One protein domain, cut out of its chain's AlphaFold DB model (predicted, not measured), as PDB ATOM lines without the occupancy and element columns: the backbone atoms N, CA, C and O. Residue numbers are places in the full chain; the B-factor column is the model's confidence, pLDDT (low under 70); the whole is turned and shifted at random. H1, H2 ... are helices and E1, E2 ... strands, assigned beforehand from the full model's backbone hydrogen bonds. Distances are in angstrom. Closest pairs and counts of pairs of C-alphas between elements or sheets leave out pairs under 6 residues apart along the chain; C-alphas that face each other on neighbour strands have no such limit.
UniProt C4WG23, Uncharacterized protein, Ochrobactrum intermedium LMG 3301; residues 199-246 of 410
ATOM      1  N   PHE A 199      -5.650 -37.985  20.936       92.69
ATOM      2  CA  PHE A 199      -5.770 -37.390  22.260       92.69
ATOM      3  C   PHE A 199      -7.236 -37.291  22.667       92.69
ATOM      4  O   PHE A 199      -8.149 -37.367  21.843       92.69
ATOM      5  N   LYS A 200      -7.459 -37.103  23.965       94.56
ATOM      6  CA  LYS A 200      -8.760 -36.729  24.505       94.56
ATOM      7  C   LYS A 200      -8.593 -35.615  25.523       94.56
ATOM      8  O   LYS A 200      -7.590 -35.566  26.230       94.56
ATOM      9  N   THR A 201      -9.582 -34.745  25.608       96.38
ATOM     10  CA  THR A 201      -9.678 -33.712  26.639       96.38
ATOM     11  C   THR A 201     -11.084 -33.712  27.218       96.38
ATOM     12  O   THR A 201     -11.999 -34.269  26.614       96.38
ATOM     13  N   THR A 202     -11.264 -33.137  28.399       97.31
ATOM     14  CA  THR A 202     -12.586 -33.031  29.013       97.31
ATOM     15  C   THR A 202     -13.269 -31.724  28.626       97.31
ATOM     16  O   THR A 202     -12.604 -30.728  28.326       97.31
ATOM     17  N   TRP A 203     -14.601 -31.691  28.686       96.50
ATOM     18  CA  TRP A 203     -15.348 -30.441  28.545       96.50
ATOM     19  C   TRP A 203     -14.912 -29.390  29.576       96.50
ATOM     20  O   TRP A 203     -14.780 -28.216  29.239       96.50
ATOM     21  N   GLY A 204     -14.601 -29.809  30.810       95.94
ATOM     22  CA  GLY A 204     -14.057 -28.927  31.845       95.94
ATOM     23  C   GLY A 204     -12.764 -28.226  31.409       95.94
ATOM     24  O   GLY A 204     -12.652 -27.008  31.549       95.94
ATOM     25  N   ASN A 205     -11.831 -28.960  30.796       96.38
ATOM     26  CA  ASN A 205     -10.579 -28.392  30.285       96.38
ATOM     27  C   ASN A 205     -10.815 -27.426  29.115       96.38
ATOM     28  O   ASN A 205     -10.171 -26.381  29.046       96.38
ATOM     29  N   ILE A 206     -11.751 -27.739  28.211       95.00
ATOM     30  CA  ILE A 206     -12.122 -26.840  27.104       95.00
ATOM     31  C   ILE A 206     -12.725 -25.541  27.655       95.00
ATOM     32  O   ILE A 206     -12.300 -24.453  27.266       95.00
ATOM     33  N   LYS A 207     -13.661 -25.632  28.609       93.56
ATOM     34  CA  LYS A 207     -14.232 -24.455  29.282       93.56
ATOM     35  C   LYS A 207     -13.160 -23.617  29.973       93.56
ATOM     36  O   LYS A 207     -13.218 -22.393  29.900       93.56
ATOM     37  N   ALA A 208     -12.189 -24.256  30.627       94.38
ATOM     38  CA  ALA A 208     -11.076 -23.563  31.267       94.38
ATOM     39  C   ALA A 208     -10.202 -22.820  30.243       94.38
ATOM     40  O   ALA A 208      -9.863 -21.662  30.466       94.38
ATOM     41  N   ALA A 209      -9.901 -23.435  29.094       94.19
ATOM     42  CA  ALA A 209      -9.166 -22.773  28.017       94.19
ATOM     43  C   ALA A 209      -9.938 -21.570  27.448       94.19
ATOM     44  O   ALA A 209      -9.364 -20.501  27.249       94.19
ATOM     45  N   PHE A 210     -11.252 -21.703  27.241       94.25
ATOM     46  CA  PHE A 210     -12.086 -20.592  26.779       94.25
ATOM     47  C   PHE A 210     -12.235 -19.479  27.815       94.25
ATOM     48  O   PHE A 210     -12.228 -18.319  27.424       94.25
ATOM     49  N   ARG A 211     -12.279 -19.790  29.116       91.94
ATOM     50  CA  ARG A 211     -12.289 -18.791  30.206       91.94
ATOM     51  C   ARG A 211     -11.078 -17.853  30.191       91.94
ATOM     52  O   ARG A 211     -11.179 -16.753  30.715       91.94
ATOM     53  N   VAL A 212      -9.946 -18.269  29.615       91.75
ATOM     54  CA  VAL A 212      -8.751 -17.414  29.482       91.75
ATOM     55  C   VAL A 212      -8.924 -16.361  28.381       91.75
ATOM     56  O   VAL A 212      -8.337 -15.287  28.464       91.75
ATOM     57  N   LEU A 213      -9.718 -16.658  27.349       93.94
ATOM     58  CA  LEU A 213      -9.864 -15.813  26.157       93.94
ATOM     59  C   LEU A 213     -11.195 -15.054  26.112       93.94
ATOM     60  O   LEU A 213     -11.275 -13.988  25.507       93.94
ATOM     61  N   PHE A 214     -12.238 -15.604  26.729       92.62
ATOM     62  CA  PHE A 214     -13.601 -15.097  26.669       92.62
ATOM     63  C   PHE A 214     -14.175 -14.908  28.070       92.62
ATOM     64  O   PHE A 214     -14.038 -15.769  28.940       92.62
ATOM     65  N   TYR A 215     -14.900 -13.805  28.249       88.44
ATOM     66  CA  TYR A 215     -15.735 -13.587  29.423       88.44
ATOM     67  C   TYR A 215     -16.991 -14.457  29.368       88.44
ATOM     68  O   TYR A 215     -17.569 -14.704  28.307       88.44
ATOM     69  N   THR A 216     -17.447 -14.896  30.534       89.50
ATOM     70  CA  THR A 216     -18.744 -15.549  30.690       89.50
ATOM     71  C   THR A 216     -19.887 -14.569  30.455       89.50
ATOM     72  O   THR A 216     -19.745 -13.355  30.603       89.50
ATOM     73  N   LYS A 217     -21.066 -15.110  30.133       87.56
ATOM     74  CA  LYS A 217     -22.288 -14.312  29.991       87.56
ATOM     75  C   LYS A 217     -22.581 -13.476  31.242       87.56
ATOM     76  O   LYS A 217     -22.999 -12.333  31.098       87.56
ATOM     77  N   ASP A 218     -22.333 -14.021  32.429       86.75
ATOM     78  CA  ASP A 218     -22.574 -13.322  33.694       86.75
ATOM     79  C   ASP A 218     -21.578 -12.178  33.908       86.75
ATOM     80  O   ASP A 218     -21.979 -11.088  34.308       86.75
ATOM     81  N   GLU A 219     -20.300 -12.381  33.574       86.88
ATOM     82  CA  GLU A 219     -19.283 -11.323  33.623       86.88
ATOM     83  C   GLU A 219     -19.606 -10.200  32.632       86.88
ATOM     84  O   GLU A 219     -19.625  -9.033  33.013       86.88
ATOM     85  N   VAL A 220     -19.943 -10.536  31.381       86.69
ATOM     86  CA  VAL A 220     -20.377  -9.542  30.384       86.69
ATOM     87  C   VAL A 220     -21.655  -8.837  30.836       86.69
ATOM     88  O   VAL A 220     -21.759  -7.617  30.721       86.69
ATOM     89  N   GLY A 221     -22.618  -9.575  31.388       85.31
ATOM     90  CA  GLY A 221     -23.852  -9.018  31.936       85.31
ATOM     91  C   GLY A 221     -23.580  -8.029  33.066       85.31
ATOM     92  O   GLY A 221     -24.131  -6.931  33.062       85.31
ATOM     93  N   ALA A 222     -22.673  -8.367  33.982       78.94
ATOM     94  CA  ALA A 222     -22.227  -7.467  35.036       78.94
ATOM     95  C   ALA A 222     -21.530  -6.225  34.463       78.94
ATOM     96  O   ALA A 222     -21.797  -5.120  34.928       78.94
ATOM     97  N   ILE A 223     -20.703  -6.373  33.425       77.19
ATOM     98  CA  ILE A 223     -20.049  -5.255  32.734       77.19
ATOM     99  C   ILE A 223     -21.074  -4.286  32.146       77.19
ATOM    100  O   ILE A 223     -21.062  -3.093  32.457       77.19
ATOM    101  N   VAL A 224     -21.998  -4.802  31.337       80.12
ATOM    102  CA  VAL A 224     -22.997  -3.991  30.630       80.12
ATOM    103  C   VAL A 224     -24.001  -3.365  31.601       80.12
ATOM    104  O   VAL A 224     -24.372  -2.207  31.430       80.12
ATOM    105  N   ALA A 225     -24.386  -4.075  32.664       73.31
ATOM    106  CA  ALA A 225     -25.256  -3.554  33.721       73.31
ATOM    107  C   ALA A 225     -24.542  -2.592  34.699       73.31
ATOM    108  O   ALA A 225     -25.135  -2.151  35.688       73.31
ATOM    109  N   GLY A 226     -23.260  -2.283  34.468       66.31
ATOM    110  CA  GLY A 226     -22.459  -1.395  35.313       66.31
ATOM    111  C   GLY A 226     -22.089  -1.980  36.677       66.31
ATOM    112  O   GLY A 226     -21.654  -1.254  37.561       66.31
ATOM    113  N   ASN A 227     -22.258  -3.286  36.871       66.31
ATOM    114  CA  ASN A 227     -21.968  -4.025  38.097       66.31
ATOM    115  C   ASN A 227     -20.536  -4.600  38.142       66.31
ATOM    116  O   ASN A 227     -20.304  -5.655  38.729       66.31
ATOM    117  N   MET A 228     -19.568  -3.932  37.507       65.75
ATOM    118  CA  MET A 228     -18.161  -4.339  37.571       65.75
ATOM    119  C   MET A 228     -17.560  -4.005  38.935       65.75
ATOM    120  O   MET A 228     -17.647  -2.863  39.398       65.75
ATOM    121  N   ALA A 229     -16.859  -4.965  39.538       56.94
ATOM    122  CA  ALA A 229     -15.945  -4.676  40.635       56.94
ATOM    123  C   ALA A 229     -14.845  -3.723  40.125       56.94
ATOM    124  O   ALA A 229     -14.136  -4.053  39.179       56.94
ATOM    125  N   GLY A 230     -14.722  -2.529  40.715       59.50
ATOM    126  CA  GLY A 230     -13.639  -1.585  40.384       59.50
ATOM    127  C   GLY A 230     -14.011  -0.339  39.564       59.50
ATOM    128  O   GLY A 230     -13.118   0.444  39.266       59.50
ATOM    129  N   ARG A 231     -15.310  -0.086  39.334       61.16
ATOM    130  CA  ARG A 231     -15.928   1.138  38.759       61.16
ATOM    131  C   ARG A 231     -16.066   1.169  37.231       61.16
ATOM    132  O   ARG A 231     -15.178   1.607  36.511       61.16
ATOM    133  N   ALA A 232     -17.274   0.851  36.770       59.88
ATOM    134  CA  ALA A 232     -17.820   1.330  35.505       59.88
ATOM    135  C   ALA A 232     -19.144   2.059  35.804       59.88
ATOM    136  O   ALA A 232     -19.994   1.507  36.498       59.88
ATOM    137  N   TYR A 233     -19.279   3.286  35.282       63.41
ATOM    138  CA  TYR A 233     -20.311   4.313  35.544       63.41
ATOM    139  C   TYR A 233     -20.152   5.133  36.843       63.41
ATOM    140  O   TYR A 233     -19.671   4.609  37.851       63.41
ATOM    141  N   PRO A 234     -20.552   6.427  36.851       70.38
ATOM    142  CA  PRO A 234     -20.630   7.204  38.084       70.38
ATOM    143  C   PRO A 234     -21.669   6.552  39.006       70.38
ATOM    144  O   PRO A 234     -22.871   6.555  38.742       70.38
ATOM    145  N   ARG A 235     -21.185   5.939  40.084       68.56
ATOM    146  CA  ARG A 235     -21.993   5.300  41.122       68.56
ATOM    147  C   ARG A 235     -21.639   5.897  42.470       68.56
ATOM    148  O   ARG A 235     -20.486   6.250  42.721       68.56
ATOM    149  N   ARG A 236     -22.644   6.002  43.334       69.50
ATOM    150  CA  ARG A 236     -22.452   6.342  44.743       69.50
ATOM    151  C   ARG A 236     -21.674   5.222  45.433       69.50
ATOM    152  O   ARG A 236     -21.639   4.086  44.959       69.50
ATOM    153  N   THR A 237     -21.077   5.529  46.579       69.12
ATOM    154  CA  THR A 237     -20.367   4.544  47.411       69.12
ATOM    155  C   THR A 237     -21.278   3.423  47.927       69.12
ATOM    156  O   THR A 237     -20.785   2.353  48.258       69.12
ATOM    157  N   ASP A 238     -22.597   3.642  47.937       70.81
ATOM    158  CA  ASP A 238     -23.637   2.660  48.273       70.81
ATOM    159  C   ASP A 238     -24.082   1.778  47.080       70.81
ATOM    160  O   ASP A 238     -24.972   0.945  47.226       70.81
ATOM    161  N   GLY A 239     -23.471   1.940  45.900       68.12
ATOM    162  CA  GLY A 239     -23.778   1.164  44.692       68.12
ATOM    163  C   GLY A 239     -24.946   1.702  43.857       68.12
ATOM    164  O   GLY A 239     -25.163   1.221  42.741       68.12
ATOM    165  N   THR A 240     -25.658   2.726  44.334       70.75
ATOM    166  CA  THR A 240     -26.765   3.354  43.599       70.75
ATOM    167  C   THR A 240     -26.242   4.143  42.386       70.75
ATOM    168  O   THR A 240     -25.198   4.805  42.489       70.75
ATOM    169  N   PRO A 241     -26.941   4.127  41.232       69.50
ATOM    170  CA  PRO A 241     -26.585   4.958  40.081       69.50
ATOM    171  C   PRO A 241     -26.589   6.460  40.407       69.50
ATOM    172  O   PRO A 241     -27.438   6.934  41.163       69.50
ATOM    173  N   ILE A 242     -25.668   7.220  39.809       78.50
ATOM    174  CA  ILE A 242     -25.727   8.688  39.784       78.50
ATOM    175  C   ILE A 242     -26.324   9.113  38.445       78.50
ATOM    176  O   ILE A 242     -25.738   8.861  37.394       78.50
ATOM    177  N   ASN A 243     -27.464   9.800  38.489       75.38
ATOM    178  CA  ASN A 243     -28.096  10.377  37.306       75.38
ATOM    179  C   ASN A 243     -27.796  11.879  37.249       75.38
ATOM    180  O   ASN A 243     -28.188  12.620  38.149       75.38
ATOM    181  N   PHE A 244     -27.143  12.338  36.182       79.06
ATOM    182  CA  PHE A 244     -27.002  13.764  35.888       79.06
ATOM    183  C   PHE A 244     -28.211  14.220  35.073       79.06
ATOM    184  O   PHE A 244     -28.227  14.118  33.849       79.06
ATOM    185  N   ALA A 245     -29.252  14.667  35.768       77.38
ATOM    186  CA  ALA A 245     -30.430  15.246  35.138       77.38
ATOM    187  C   ALA A 245     -30.248  16.761  34.985       77.38
ATOM    188  O   ALA A 245     -29.830  17.434  35.927       77.38
ATOM    189  N   TRP A 246     -30.583  17.298  33.813       79.69
ATOM    190  CA  TRP A 246     -30.703  18.741  33.636       79.69
ATOM    191  C   TRP A 246     -32.089  19.191  34.104       79.69
ATOM    192  O   TRP A 246     -33.106  18.717  33.598       79.69
TER     193      TRP A 246
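What this domain is: This is residues 199 to 246 of the 410 residues of an uncharacterized protein of Ochrobactrum intermedium LMG 3301 (UniProt C4WG23). Reading from residue 199, you meet a long, thin, stretched-out piece with no packed core: a short strand and two short helices, E1, H1 and H2, follow one another along the long axis, and a winding tail, residues 225 to 246, makes the other end. Residues 199 to 214, with E1 and H1, stick out as a free arm. The printed part has 48 residues, of which 23, under half, are in named elements, and its class is mostly helix. It is extended, with a radius of gyration of the C-alphas of 16.9 A and spans of 62 by 19 by 12 A.

Where its parts are: Find C-alpha 199 at (-5.770, -37.390, 22.260); there E1 begins, residues 199 to 202, 10.5 A long. H1, residues 203 to 213, runs 15.8 A from C-alpha 203 at (-15.348, -30.441, 28.545). H2, residues 217 to 224, runs 10.4 A and ends at C-alpha 224, (-22.997, -3.991, 30.630).

How they stand to each other: At residues 202 and 203, E1 and H1 meet only through their link, a tight one with 0 residues between them. E1 pairs with no named strand. Residues 214 to 216 make the tight link from H1 to H2, and these two helices are apart. E1 and H2 are apart too. Along the backbone, each O i to N i+4 pair of H2 is within hydrogen-bond range, and in H1 6 of 7 are.

The domain as a whole: The C-alphas of Phe 199 and Trp 246, the two farthest apart, are 62.5 A from each other. Without the free residues 199 to 214, the body of 32 residues spans 36 by 19 by 10 A. The printed part has no cut. Mean pLDDT of the printed part is 80.8; look for values under 70 at residues 226 to 233, 235 to 237, 239 and 241.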